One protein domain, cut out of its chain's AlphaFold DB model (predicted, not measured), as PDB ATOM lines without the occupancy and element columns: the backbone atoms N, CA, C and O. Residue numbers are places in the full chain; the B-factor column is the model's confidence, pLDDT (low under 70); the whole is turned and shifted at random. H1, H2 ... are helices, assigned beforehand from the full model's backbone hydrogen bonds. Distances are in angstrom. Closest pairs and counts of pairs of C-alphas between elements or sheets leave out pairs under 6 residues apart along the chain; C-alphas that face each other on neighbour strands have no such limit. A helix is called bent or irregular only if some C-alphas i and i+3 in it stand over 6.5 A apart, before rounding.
ATOM      1  N   THR A   8     133.888 112.358 139.374       92.94
ATOM      2  CA  THR A   8     133.131 113.578 139.042       92.94
ATOM      3  C   THR A   8     132.948 113.715 137.534       92.94
ATOM      4  O   THR A   8     131.840 113.959 137.050       92.94
ATOM      5  N   ASP A   9     134.029 113.509 136.787       94.62
ATOM      6  CA  ASP A   9     134.017 113.599 135.337       94.62
ATOM      7  C   ASP A   9     133.370 112.373 134.685       94.62
ATOM      8  O   ASP A   9     132.765 112.524 133.625       94.62
ATOM      9  N   PHE A  10     133.394 111.201 135.325       95.38
ATOM     10  CA  PHE A  10     132.586 110.050 134.910       95.38
ATOM     11  C   PHE A  10     131.083 110.364 134.975       95.38
ATOM     12  O   PHE A  10     130.368 110.219 133.980       95.38
ATOM     13  N   TRP A  11     130.600 110.885 136.107       93.81
ATOM     14  CA  TRP A  11     129.199 111.287 136.264       93.81
ATOM     15  C   TRP A  11     128.800 112.382 135.276       93.81
ATOM     16  O   TRP A  11     127.733 112.319 134.655       93.81
ATOM     17  N   TYR A  12     129.666 113.380 135.091       94.69
ATOM     18  CA  TYR A  12     129.456 114.430 134.100       94.69
ATOM     19  C   TYR A  12     129.418 113.867 132.671       94.69
ATOM     20  O   TYR A  12     128.584 114.285 131.855       94.69
ATOM     21  N   TRP A  13     130.275 112.884 132.378       95.62
ATOM     22  CA  TRP A  13     130.320 112.201 131.094       95.62
ATOM     23  C   TRP A  13     128.997 111.504 130.780       95.62
ATOM     24  O   TRP A  13     128.376 111.806 129.754       95.62
ATOM     25  N   CYS A  14     128.505 110.683 131.710       94.62
ATOM     26  CA  CYS A  14     127.226 109.987 131.580       94.62
ATOM     27  C   CYS A  14     126.051 110.965 131.401       94.62
ATOM     28  O   CYS A  14     125.239 110.815 130.485       94.62
ATOM     29  N   ARG A  15     125.970 112.013 132.232       92.50
ATOM     30  CA  ARG A  15     124.789 112.893 132.282       92.50
ATOM     31  C   ARG A  15     124.722 113.935 131.171       92.50
ATOM     32  O   ARG A  15     123.624 114.289 130.730       92.50
ATOM     33  N   HIS A  16     125.867 114.452 130.728       93.12
ATOM     34  CA  HIS A  16     125.913 115.642 129.872       93.12
ATOM     35  C   HIS A  16     126.702 115.434 128.584       93.12
ATOM     36  O   HIS A  16     126.255 115.869 127.516       93.12
ATOM     37  N   VAL A  17     127.862 114.781 128.661       93.81
ATOM     38  CA  VAL A  17     128.775 114.654 127.515       93.81
ATOM     39  C   VAL A  17     128.137 113.827 126.403       93.81
ATOM     40  O   VAL A  17     128.128 114.274 125.255       93.81
ATOM     41  N   LEU A  18     127.514 112.693 126.738       93.31
ATOM     42  CA  LEU A  18     126.825 111.834 125.766       93.31
ATOM     43  C   LEU A  18     125.701 112.562 125.023       93.31
ATOM     44  O   LEU A  18     125.642 112.549 123.791       93.31
ATOM     45  N   LYS A  19     124.829 113.262 125.759       92.75
ATOM     46  CA  LYS A  19     123.714 114.032 125.176       92.75
ATOM     47  C   LYS A  19     124.228 115.125 124.238       92.75
ATOM     48  O   LYS A  19     123.699 115.309 123.139       92.75
ATOM     49  N   ARG A  20     125.296 115.819 124.637       93.75
ATOM     50  CA  ARG A  20     125.940 116.847 123.814       93.75
ATOM     51  C   ARG A  20     126.575 116.256 122.554       93.75
ATOM     52  O   ARG A  20     126.372 116.812 121.478       93.75
ATOM     53  N   ALA A  21     127.303 115.146 122.670       94.75
ATOM     54  CA  ALA A  21     127.940 114.474 121.539       94.75
ATOM     55  C   ALA A  21     126.903 114.018 120.498       94.75
ATOM     56  O   ALA A  21     127.040 114.334 119.315       94.75
ATOM     57  N   ASN A  22     125.809 113.395 120.947       94.31
ATOM     58  CA  ASN A  22     124.687 113.017 120.083       94.31
ATOM     59  C   ASN A  22     124.082 114.226 119.354       94.31
ATOM     60  O   ASN A  22     123.831 114.165 118.150       94.31
ATOM     61  N   SER A  23     123.892 115.349 120.056       94.75
ATOM     62  CA  SER A  23     123.387 116.584 119.444       94.75
ATOM     63  C   SER A  23     124.329 117.119 118.359       94.75
ATOM     64  O   SER A  23     123.876 117.438 117.261       94.75
ATOM     65  N   ILE A  24     125.642 117.151 118.623       93.62
ATOM     66  CA  ILE A  24     126.659 117.611 117.663       93.62
ATOM     67  C   ILE A  24     126.655 116.739 116.404       93.62
ATOM     68  O   ILE A  24     126.604 117.272 115.294       93.62
ATOM     69  N   VAL A  25     126.674 115.411 116.559       94.19
ATOM     70  CA  VAL A  25     126.661 114.480 115.419       94.19
ATOM     71  C   VAL A  25     125.376 114.626 114.607       94.19
ATOM     72  O   VAL A  25     125.438 114.712 113.380       94.19
ATOM     73  N   ARG A  26     124.222 114.739 115.274       93.94
ATOM     74  CA  ARG A  26     122.931 114.960 114.610       93.94
ATOM     75  C   ARG A  26     122.920 116.257 113.795       93.94
ATOM     76  O   ARG A  26     122.586 116.219 112.615       93.94
ATOM     77  N   ILE A  27     123.318 117.377 114.403       91.56
ATOM     78  CA  ILE A  27     123.356 118.697 113.752       91.56
ATOM     79  C   ILE A  27     124.289 118.672 112.537       91.56
ATOM     80  O   ILE A  27     123.907 119.111 111.453       91.56
ATOM     81  N   HIS A  28     125.494 118.119 112.692       91.12
ATOM     82  CA  HIS A  28     126.478 118.056 111.613       91.12
ATOM     83  C   HIS A  28     125.986 117.220 110.417       91.12
ATOM     84  O   HIS A  28     126.215 117.594 109.265       91.12
ATOM     85  N   ASN A  29     125.277 116.116 110.674       88.12
ATOM     86  CA  ASN A  29     124.722 115.260 109.623       88.12
ATOM     87  C   ASN A  29     123.531 115.906 108.894       88.12
ATOM     88  O   ASN A  29     123.377 115.702 107.692       88.12
ATOM     89  N   GLN A  30     122.711 116.696 109.594       90.19
ATOM     90  CA  GLN A  30     121.514 117.337 109.033       90.19
ATOM     91  C   GLN A  30     121.813 118.635 108.270       90.19
ATOM     92  O   GLN A  30     121.141 118.939 107.288       90.19
ATOM     93  N   ILE A  31     122.815 119.410 108.692       89.88
ATOM     94  CA  ILE A  31     123.160 120.677 108.035       89.88
ATOM     95  C   ILE A  31     123.800 120.398 106.675       89.88
ATOM     96  O   ILE A  31     124.836 119.745 106.616       89.88
ATOM     97  N   GLY A  32     123.224 120.926 105.592       82.31
ATOM     98  CA  GLY A  32     123.784 120.843 104.233       82.31
ATOM     99  C   GLY A  32     124.859 121.894 103.914       82.31
ATOM    100  O   GLY A  32     125.514 121.806 102.882       82.31
ATOM    101  N   ASN A  33     125.058 122.884 104.790       90.50
ATOM    102  CA  ASN A  33     126.058 123.935 104.604       90.50
ATOM    103  C   ASN A  33     127.484 123.381 104.806       90.50
ATOM    104  O   ASN A  33     127.846 122.936 105.899       90.50
ATOM    105  N   VAL A  34     128.291 123.424 103.744       88.12
ATOM    106  CA  VAL A  34     129.652 122.867 103.713       88.12
ATOM    107  C   VAL A  34     130.614 123.662 104.598       88.12
ATOM    108  O   VAL A  34     131.368 123.056 105.359       88.12
ATOM    109  N   ASP A  35     130.543 124.994 104.589       90.06
ATOM    110  CA  ASP A  35     131.423 125.853 105.395       90.06
ATOM    111  C   ASP A  35     131.230 125.613 106.894       90.06
ATOM    112  O   ASP A  35     132.193 125.522 107.658       90.06
ATOM    113  N   PHE A  36     129.978 125.433 107.324       89.06
ATOM    114  CA  PHE A  36     129.651 125.070 108.698       89.06
ATOM    115  C   PHE A  36     130.261 123.716 109.080       89.06
ATOM    116  O   PHE A  36     130.820 123.588 110.172       89.06
ATOM    117  N   ARG A  37     130.178 122.711 108.197       87.44
ATOM    118  CA  ARG A  37     130.768 121.383 108.434       87.44
ATOM    119  C   ARG A  37     132.282 121.467 108.562       87.44
ATOM    120  O   ARG A  37     132.833 120.968 109.538       87.44
ATOM    121  N   ILE A  38     132.948 122.157 107.635       89.25
ATOM    122  CA  ILE A  38     134.405 122.341 107.660       89.25
ATOM    123  C   ILE A  38     134.827 123.045 108.951       89.25
ATOM    124  O   ILE A  38     135.703 122.559 109.665       89.25
ATOM    125  N   LYS A  39     134.155 124.146 109.308       92.25
ATOM    126  CA  LYS A  39     134.464 124.916 110.519       92.25
ATOM    127  C   LYS A  39     134.329 124.089 111.802       92.25
ATOM    128  O   LYS A  39     135.093 124.294 112.743       92.25
ATOM    129  N   ASN A  40     133.377 123.155 111.850       91.38
ATOM    130  CA  ASN A  40     133.066 122.371 113.050       91.38
ATOM    131  C   ASN A  40     133.565 120.917 112.998       91.38
ATOM    132  O   ASN A  40     133.280 120.144 113.917       91.38
ATOM    133  N   ILE A  41     134.346 120.536 111.980       92.06
ATOM    134  CA  ILE A  41     134.753 119.143 111.741       92.06
ATOM    135  C   ILE A  41     135.484 118.524 112.938       92.06
ATOM    136  O   ILE A  41     135.273 117.361 113.274       92.06
ATOM    137  N   ARG A  42     136.297 119.319 113.647       92.62
ATOM    138  CA  ARG A  42     137.005 118.869 114.851       92.62
ATOM    139  C   ARG A  42     136.035 118.478 115.965       92.62
ATOM    140  O   ARG A  42     136.177 117.405 116.538       92.62
ATOM    141  N   GLN A  43     135.047 119.325 116.254       92.50
ATOM    142  CA  GLN A  43     134.053 119.048 117.297       92.50
ATOM    143  C   GLN A  43     133.192 117.837 116.936       92.50
ATOM    144  O   GLN A  43     132.850 117.042 117.806       92.50
ATOM    145  N   TYR A  44     132.878 117.672 115.650       93.56
ATOM    146  CA  TYR A  44     132.183 116.496 115.143       93.56
ATOM    147  C   TYR A  44     132.997 115.208 115.323       93.56
ATOM    148  O   TYR A  44     132.459 114.216 115.811       93.56
ATOM    149  N   ASN A  45     134.290 115.227 114.992       93.75
ATOM    150  CA  ASN A  45     135.170 114.074 115.181       93.75
ATOM    151  C   ASN A  45     135.309 113.707 116.666       93.75
ATOM    152  O   ASN A  45     135.186 112.536 117.013       93.75
ATOM    153  N   GLU A  46     135.480 114.700 117.548       93.44
ATOM    154  CA  GLU A  46     135.502 114.484 119.004       93.44
ATOM    155  C   GLU A  46     134.175 113.881 119.507       93.44
ATOM    156  O   GLU A  46     134.174 112.947 120.305       93.44
ATOM    157  N   ALA A  47     133.031 114.372 119.017       95.31
ATOM    158  CA  ALA A  47     131.720 113.836 119.376       95.31
ATOM    159  C   ALA A  47     131.523 112.390 118.887       95.31
ATOM    160  O   ALA A  47     130.955 111.571 119.609       95.31
ATOM    161  N   LYS A  48     132.019 112.054 117.692       95.94
ATOM    162  CA  LYS A  48     132.012 110.677 117.185       95.94
ATOM    163  C   LYS A  48     132.856 109.736 118.036       95.94
ATOM    164  O   LYS A  48     132.396 108.634 118.318       95.94
ATOM    165  N   GLU A  49     134.046 110.162 118.456       94.44
ATOM    166  CA  GLU A  49     134.903 109.360 119.338       94.44
ATOM    167  C   GLU A  49     134.198 109.072 120.671       94.44
ATOM    168  O   GLU A  49     134.176 107.927 121.110       94.44
ATOM    169  N   ILE A  50     133.530 110.068 121.266       95.19
ATOM    170  CA  ILE A  50     132.739 109.893 122.498       95.19
ATOM    171  C   ILE A  50     131.611 108.870 122.307       95.19
ATOM    172  O   ILE A  50     131.419 108.000 123.155       95.19
ATOM    173  N   ILE A  51     130.860 108.956 121.202       95.50
ATOM    174  CA  ILE A  51     129.783 107.995 120.913       95.50
ATOM    175  C   ILE A  51     130.364 106.591 120.729       95.50
ATOM    176  O   ILE A  51     129.825 105.630 121.267       95.50
ATOM    177  N   GLN A  52     131.491 106.462 120.031       95.75
ATOM    178  CA  GLN A  52     132.166 105.178 119.871       95.75
ATOM    179  C   GLN A  52     132.620 104.597 121.220       95.75
ATOM    180  O   GLN A  52     132.413 103.413 121.470       95.75
ATOM    181  N   GLN A  53     133.199 105.417 122.101       95.31
ATOM    182  CA  GLN A  53     133.584 105.009 123.457       95.31
ATOM    183  C   GLN A  53     132.379 104.515 124.266       95.31
ATOM    184  O   GLN A  53     132.488 103.516 124.972       95.31
ATOM    185  N   TYR A  54     131.224 105.173 124.136       96.19
ATOM    186  CA  TYR A  54     129.984 104.748 124.785       96.19
ATOM    187  C   TYR A  54     129.465 103.408 124.276       96.19
ATOM    188  O   TYR A  54     129.085 102.564 125.083       96.19
ATOM    189  N   GLU A  55     129.490 103.179 122.966       96.19
ATOM    190  CA  GLU A  55     129.093 101.882 122.417       96.19
ATOM    191  C   GLU A  55     130.031 100.771 122.904       96.19
ATOM    192  O   GLU A  55     129.562  99.749 123.397       96.19
ATOM    193  N   ILE A  56     131.351 100.997 122.880       95.94
ATOM    194  CA  ILE A  56     132.330 100.041 123.427       95.94
ATOM    195  C   ILE A  56     132.048  99.761 124.908       95.94
ATOM    196  O   ILE A  56     132.080  98.601 125.317       95.94
ATOM    197  N   LEU A  57     131.724 100.794 125.694       96.75
ATOM    198  CA  LEU A  57     131.361 100.634 127.098       96.75
ATOM    199  C   LEU A  57     130.120  99.750 127.253       96.75
ATOM    200  O   LEU A  57     130.161  98.801 128.018       96.75
ATOM    201  N   LYS A  58     129.036  99.972 126.502       96.12
ATOM    202  CA  LYS A  58     127.850  99.094 126.582       96.12
ATOM    203  C   LYS A  58     128.174  97.634 126.288       96.12
ATOM    204  O   LYS A  58     127.636  96.746 126.954       96.12
ATOM    205  N   TYR A  59     129.019  97.391 125.285       95.62
ATOM    206  CA  TYR A  59     129.443  96.046 124.905       95.62
ATOM    207  C   TYR A  59     130.329  95.381 125.962       95.62
ATOM    208  O   TYR A  59     130.335  94.156 126.041       95.62
ATOM    209  N   SER A  60     131.051  96.149 126.785       95.06
ATOM    210  CA  SER A  60     131.890  95.600 127.857       95.06
ATOM    211  C   SER A  60     131.132  95.280 129.149       95.06
ATOM    212  O   SER A  60     131.748  94.807 130.097       95.06
ATOM    213  N   LEU A  61     129.835  95.588 129.226       96.12
ATOM    214  CA  LEU A  61     129.033  95.463 130.446       96.12
ATOM    215  C   LEU A  61     128.111  94.242 130.420       96.12
ATOM    216  O   LEU A  61     127.752  93.725 129.360       96.12
ATOM    217  N   THR A  62     127.678  93.799 131.596       96.50
ATOM    218  CA  THR A  62     126.570  92.841 131.735       96.50
ATOM    219  C   THR A  62     125.223  93.521 131.462       96.50
ATOM    220  O   THR A  62     125.137  94.748 131.385       96.50
ATOM    221  N   GLU A  63     124.142  92.744 131.317       94.50
ATOM    222  CA  GLU A  63     122.795  93.320 131.154       94.50
ATOM    223  C   GLU A  63     122.385  94.190 132.348       94.50
ATOM    224  O   GLU A  63     121.858  95.286 132.167       94.50
ATOM    225  N   GLU A  64     122.675  93.741 133.569       92.19
ATOM    226  CA  GLU A  64     122.365  94.489 134.793       92.19
ATOM    227  C   GLU A  64     123.117  95.825 134.838       92.19
ATOM    228  O   GLU A  64     122.528  96.876 135.097       92.19
ATOM    229  N   GLN A  65     124.409  95.807 134.508       95.69
ATOM    230  CA  GLN A  65     125.235  97.010 134.437       95.69
ATOM    231  C   GLN A  65     124.777  97.961 133.323       95.69
ATOM    232  O   GLN A  65     124.763  99.174 133.528       95.69
ATOM    233  N   ARG A  66     124.364  97.443 132.157       95.19
ATOM    234  CA  ARG A  66     123.784  98.263 131.077       95.19
ATOM    235  C   ARG A  66     122.506  98.960 131.521       95.19
ATOM    236  O   ARG A  66     122.364 100.161 131.305       95.19
ATOM    237  N   GLN A  67     121.597  98.229 132.163       92.75
ATOM    238  CA  GLN A  67     120.360  98.810 132.685       92.75
ATOM    239  C   GLN A  67     120.651  99.907 133.709       92.75
ATOM    240  O   GLN A  67     120.013 100.960 133.675       92.75
ATOM    241  N   LEU A  68     121.640  99.689 134.580       93.88
ATOM    242  CA  LEU A  68     122.079 100.673 135.562       93.88
ATOM    243  C   LEU A  68     122.693 101.919 134.902       93.88
ATOM    244  O   LEU A  68     122.341 103.044 135.265       93.88
ATOM    245  N   LEU A  69     123.561 101.732 133.903       94.88
ATOM    246  CA  LEU A  69     124.155 102.811 133.112       94.88
ATOM    247  C   LEU A  69     123.075 103.674 132.448       94.88
ATOM    248  O   LEU A  69     123.073 104.893 132.620       94.88
ATOM    249  N   ASP A  70     122.140 103.056 131.729       93.12
ATOM    250  CA  ASP A  70     121.141 103.791 130.956       93.12
ATOM    251  C   ASP A  70     120.111 104.488 131.857       93.12
ATOM    252  O   ASP A  70     119.887 105.694 131.726       93.12
ATOM    253  N   LYS A  71     119.513 103.768 132.813       91.88
ATOM    254  CA  LYS A  71     118.449 104.319 133.668       91.88
ATOM    255  C   LYS A  71     118.988 105.309 134.693       91.88
ATOM    256  O   LYS A  71     118.487 106.425 134.814       91.88
ATOM    257  N   VAL A  72     120.037 104.935 135.420       91.38
ATOM    258  CA  VAL A  72     120.485 105.695 136.595       91.38
ATOM    259  C   VAL A  72     121.569 106.692 136.223       91.38
ATOM    260  O   VAL A  72     121.434 107.883 136.498       91.38
ATOM    261  N   LEU A  73     122.638 106.243 135.564       91.12
ATOM    262  CA  LEU A  73     123.793 107.114 135.317       91.12
ATOM    263  C   LEU A  73     123.503 108.165 134.232       91.12
ATOM    264  O   LEU A  73     123.922 109.316 134.364       91.12
ATOM    265  N   ILE A  74     122.768 107.793 133.178       92.25
ATOM    266  CA  ILE A  74     122.478 108.669 132.028       92.25
ATOM    267  C   ILE A  74     121.140 109.406 132.180       92.25
ATOM    268  O   ILE A  74     121.063 110.624 131.942       92.25
ATOM    269  N   ASN A  75     120.082 108.685 132.560       90.25
ATOM    270  CA  ASN A  75     118.729 109.240 132.656       90.25
ATOM    271  C   ASN A  75     118.358 109.742 134.054       90.25
ATOM    272  O   ASN A  75     117.372 110.467 134.178       90.25
ATOM    273  N   ASN A  76     119.188 109.473 135.069       88.69
ATOM    274  CA  ASN A  76     118.968 109.920 136.443       88.69
ATOM    275  C   ASN A  76     117.611 109.465 137.010       88.69
ATOM    276  O   ASN A  76     116.951 110.210 137.734       88.69
ATOM    277  N   GLU A  77     117.188 108.256 136.643       89.69
ATOM    278  CA  GLU A  77     116.030 107.595 137.237       89.69
ATOM    279  C   GLU A  77     116.326 107.219 138.696       89.69
ATOM    280  O   GLU A  77     117.459 106.882 139.052       89.69
ATOM    281  N   ASN A  78     115.297 107.275 139.547       84.50
ATOM    282  CA  ASN A  78     115.411 106.852 140.942       84.50
ATOM    283  C   ASN A  78     115.734 105.358 141.012       84.50
ATOM    284  O   ASN A  78     115.097 104.547 140.341       84.50
ATOM    285  N   PHE A  79     116.691 104.999 141.863       80.62
ATOM    286  CA  PHE A  79     117.149 103.626 142.018       80.62
ATOM    287  C   PHE A  79     117.481 103.329 143.478       80.62
ATOM    288  O   PHE A  79     117.931 104.209 144.215       80.62
ATOM    289  N   GLU A  80     117.251 102.090 143.896       81.31
ATOM    290  CA  GLU A  80     117.553 101.645 145.249       81.31
ATOM    291  C   GLU A  80     119.042 101.310 145.369       81.31
ATOM    292  O   GLU A  80     119.538 100.356 144.771       81.31
ATOM    293  N   TYR A  81     119.775 102.121 146.128       79.12
ATOM    294  CA  TYR A  81     121.204 101.916 146.328       79.12
ATOM    295  C   TYR A  81     121.453 100.798 147.339       79.12
ATOM    296  O   TYR A  81     121.157 100.938 148.525       79.12
ATOM    297  N   ASN A  82     122.063  99.711 146.873       88.00
ATOM    298  CA  ASN A  82     122.604  98.650 147.714       88.00
ATOM    299  C   ASN A  82     124.059  98.330 147.321       88.00
ATOM    300  O   ASN A  82     124.615  98.914 146.388       88.00
ATOM    301  N   ILE A  83     124.689  97.403 148.046       88.62
ATOM    302  CA  ILE A  83     126.092  97.012 147.822       88.62
ATOM    303  C   ILE A  83     126.314  96.507 146.389       88.62
ATOM    304  O   ILE A  83     127.303  96.866 145.756       88.62
ATOM    305  N   THR A  84     125.384  95.720 145.848       88.94
ATOM    306  CA  THR A  84     125.467  95.206 144.474       88.94
ATOM    307  C   THR A  84     125.433  96.345 143.457       88.94
ATOM    308  O   THR A  84     126.221  96.362 142.516       88.94
ATOM    309  N   THR A  85     124.565  97.339 143.663       87.88
ATOM    310  CA  THR A  85     124.502  98.543 142.825       87.88
ATOM    311  C   THR A  85     125.808  99.316 142.853       87.88
ATOM    312  O   THR A  85     126.304  99.708 141.802       87.88
ATOM    313  N   PHE A  86     126.365  99.524 144.046       88.75
ATOM    314  CA  PHE A  86     127.623 100.238 144.221       88.75
ATOM    315  C   PHE A  86     128.764  99.543 143.465       88.75
ATOM    316  O   PHE A  86     129.411 100.170 142.630       88.75
ATOM    317  N   ASN A  87     128.914  98.228 143.651       92.75
ATOM    318  CA  ASN A  87     129.927  97.434 142.951       92.75
ATOM    319  C   ASN A  87     129.764  97.505 141.423       92.75
ATOM    320  O   ASN A  87     130.748  97.630 140.697       92.75
ATOM    321  N   ASN A  88     128.523  97.471 140.930       94.44
ATOM    322  CA  ASN A  88     128.247  97.611 139.502       94.44
ATOM    323  C   ASN A  88     128.625  99.005 138.973       94.44
ATOM    324  O   ASN A  88     129.158  99.100 137.870       94.44
ATOM    325  N   ILE A  89     128.388 100.084 139.731       93.75
ATOM    326  CA  ILE A  89     128.810 101.444 139.338       93.75
ATOM    327  C   ILE A  89     130.336 101.528 139.257       93.75
ATOM    328  O   ILE A  89     130.857 102.056 138.272       93.75
ATOM    329  N   ASP A  90     131.042 100.973 140.243       93.75
ATOM    330  CA  ASP A  90     132.506 100.944 140.263       93.75
ATOM    331  C   ASP A  90     133.075 100.192 139.055       93.75
ATOM    332  O   ASP A  90     134.013 100.661 138.402       93.75
ATOM    333  N   GLU A  91     132.483  99.050 138.700       96.19
ATOM    334  CA  GLU A  91     132.907  98.268 137.539       96.19
ATOM    335  C   GLU A  91     132.655  99.012 136.219       96.19
ATOM    336  O   GLU A  91     133.544  99.084 135.362       96.19
ATOM    337  N   ILE A  92     131.489  99.654 136.075       97.00
ATOM    338  CA  ILE A  92     131.178 100.508 134.918       97.00
ATOM    339  C   ILE A  92     132.203 101.641 134.800       97.00
ATOM    340  O   ILE A  92     132.720 101.899 133.710       97.00
ATOM    341  N   MET A  93     132.522 102.307 135.910       95.50
ATOM    342  CA  MET A  93     133.479 103.408 135.936       95.50
ATOM    343  C   MET A  93     134.895 102.940 135.586       95.50
ATOM    344  O   MET A  93     135.597 103.609 134.822       95.50
ATOM    345  N   ASN A  94     135.318 101.776 136.082       93.94
ATOM    346  CA  ASN A  94     136.609 101.197 135.729       93.94
ATOM    347  C   ASN A  94     136.694 100.876 134.227       93.94
ATOM    348  O   ASN A  94     137.685 101.222 133.577       93.94
ATOM    349  N   ASN A  95     135.641 100.296 133.647       95.19
ATOM    350  CA  ASN A  95     135.577 100.030 132.208       95.19
ATOM    351  C   ASN A  95     135.625 101.331 131.396       95.19
ATOM    352  O   ASN A  95     136.437 101.460 130.476       95.19
ATOM    353  N   TRP A  96     134.833 102.335 131.782       95.69
ATOM    354  CA  TRP A  96     134.860 103.667 131.173       95.69
ATOM    355  C   TRP A  96     136.260 104.290 131.213       95.69
ATOM    356  O   TRP A  96     136.733 104.816 130.203       95.69
ATOM    357  N   SER A  97     136.942 104.183 132.354       93.19
ATOM    358  CA  SER A  97     138.299 104.683 132.567       93.19
ATOM    359  C   SER A  97     139.294 104.052 131.587       93.19
ATOM    360  O   SER A  97     140.029 104.775 130.912       93.19
ATOM    361  N   GLN A  98     139.275 102.725 131.416       91.38
ATOM    362  CA  GLN A  98     140.164 102.050 130.459       91.38
ATOM    363  C   GLN A  98     139.865 102.431 129.001       91.38
ATOM    364  O   GLN A  98     140.792 102.576 128.200       91.38
ATOM    365  N   ILE A  99     138.587 102.600 128.653       92.62
ATOM    366  CA  ILE A  99     138.142 102.909 127.287       92.62
ATOM    367  C   ILE A  99     138.473 104.356 126.912       92.62
ATOM    368  O   ILE A  99     138.981 104.621 125.818       92.62
ATOM    369  N   CYS A 100     138.192 105.300 127.808       91.00
ATOM    370  CA  CYS A 100     138.363 106.721 127.524       91.00
ATOM    371  C   CYS A 100     139.792 107.214 127.775       91.00
ATOM    372  O   CYS A 100     140.238 108.158 127.118       91.00
ATOM    373  N   PHE A 101     140.535 106.555 128.670       88.00
ATOM    374  CA  PHE A 101     141.923 106.876 129.010       88.00
ATOM    375  C   PHE A 101     142.849 105.678 128.780       88.00
ATOM    376  O   PHE A 101     143.530 105.221 129.706       88.00
ATOM    377  N   PRO A 102     142.920 105.150 127.547       82.38
ATOM    378  CA  PRO A 102     143.698 103.955 127.297       82.38
ATOM    379  C   PRO A 102     145.183 104.239 127.532       82.38
ATOM    380  O   PRO A 102     145.752 105.188 126.985       82.38
ATOM    381  N   LYS A 103     145.834 103.380 128.325       71.19
ATOM    382  CA  LYS A 103     147.229 103.565 128.767       71.19
ATOM    383  C   LYS A 103     148.212 103.794 127.614       71.19
ATOM    384  O   LYS A 103     149.155 104.557 127.766       71.19
ATOM    385  N   HIS A 104     147.969 103.200 126.443       67.25
ATOM    386  CA  HIS A 104     148.823 103.360 125.261       67.25
ATOM    387  C   HIS A 104     148.719 104.745 124.588       67.25
ATOM    388  O   HIS A 104     149.621 105.124 123.846       67.25
ATOM    389  N   LYS A 105     147.648 105.519 124.834       64.12
ATOM    390  CA  LYS A 105     147.544 106.920 124.379       64.12
ATOM    391  C   LYS A 105     148.284 107.889 125.311       64.12
ATOM    392  O   LYS A 105     148.538 109.029 124.917       64.12
ATOM    393  N   LEU A 106     148.654 107.468 126.524       64.25
ATOM    394  CA  LEU A 106     149.431 108.291 127.450       64.25
ATOM    395  C   LEU A 106     150.882 108.376 126.959       64.25
ATOM    396  O   LEU A 106     151.696 107.497 127.215       64.25
TER     397      LEU A 106
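What this domain is: This is residues 8 to 106 of the 179 residues of a protein of Tenericutes bacterium GWF2_38_8 (UniProt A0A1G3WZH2). A long helical hairpin, H1b beside H2, has a head of crossed helices at one end, where H3 packs on H4 and on H1a, and H4 packs on residues 53 to 57 of H2. Residues 30 to 35 stick out at the hairpin's turn, and residues 101 to 106 at the end of the printed part. The 99 printed residues hold four named helices, H1 to H4 in order, and no named strand: all helix. The whole is only just loose, close to compact, with a radius of gyration of the C-alphas of 15.5 A and spans of 52 by 34 by 23 A.

How they stand to each other: H1, residues 8 to 30, was assigned as one helix by its hydrogen bonds but is bent: C-alphas 15 and 18 are 6.9 A apart, and arms H1a, residues 8 to 15, and H1b, residues 18 to 30, stand at a steep tilt of 48 degrees. H1b and H2, residues 34 to 59, are a helical hairpin; they touch, closest at the C-alphas of Ala 21 and Ala 47, 4.4 A, at 44 degrees, opposite ways. H2 is irregular, C-alphas 39 and 42 being 7.9 A apart, with a kink of 64 degrees near residue 41. H3, residues 63 to 74, touches H1a with residues 69 to 74 alone, about perpendicular at 84 degrees; the closest C-alphas are those of Arg 15 and Ile 74, 4.8 A. H4, residues 83 to 100, touches H3, closest at the C-alphas of Gln 65 and Asn 88, 5.9 A. H4 also touches H2, closest at the C-alphas of Leu 57 and Trp 96, 6.2 A. H1b and H4 are apart. Every O i to N i+4 pair is within hydrogen-bond range in H1a, H1b and H4, against 20 of 22 in H2 and 7 of 8 in H3.

Where its parts are: H1a begins at C-alpha 8, (133.131, 113.578, 139.042), and H1b measures 18.4 A from first to last C-alpha. H2 measures 34.2 A and H3 15.4 A. H4, 25.6 A, ends at C-alpha 100, (138.363, 106.721, 127.524).

The domain as a whole: The C-alphas farthest apart, of Asp 35 and Ile 83, are 51.6 A apart. The printed part has no cut; no link is long. Residues 104 to 106 are under pLDDT 70.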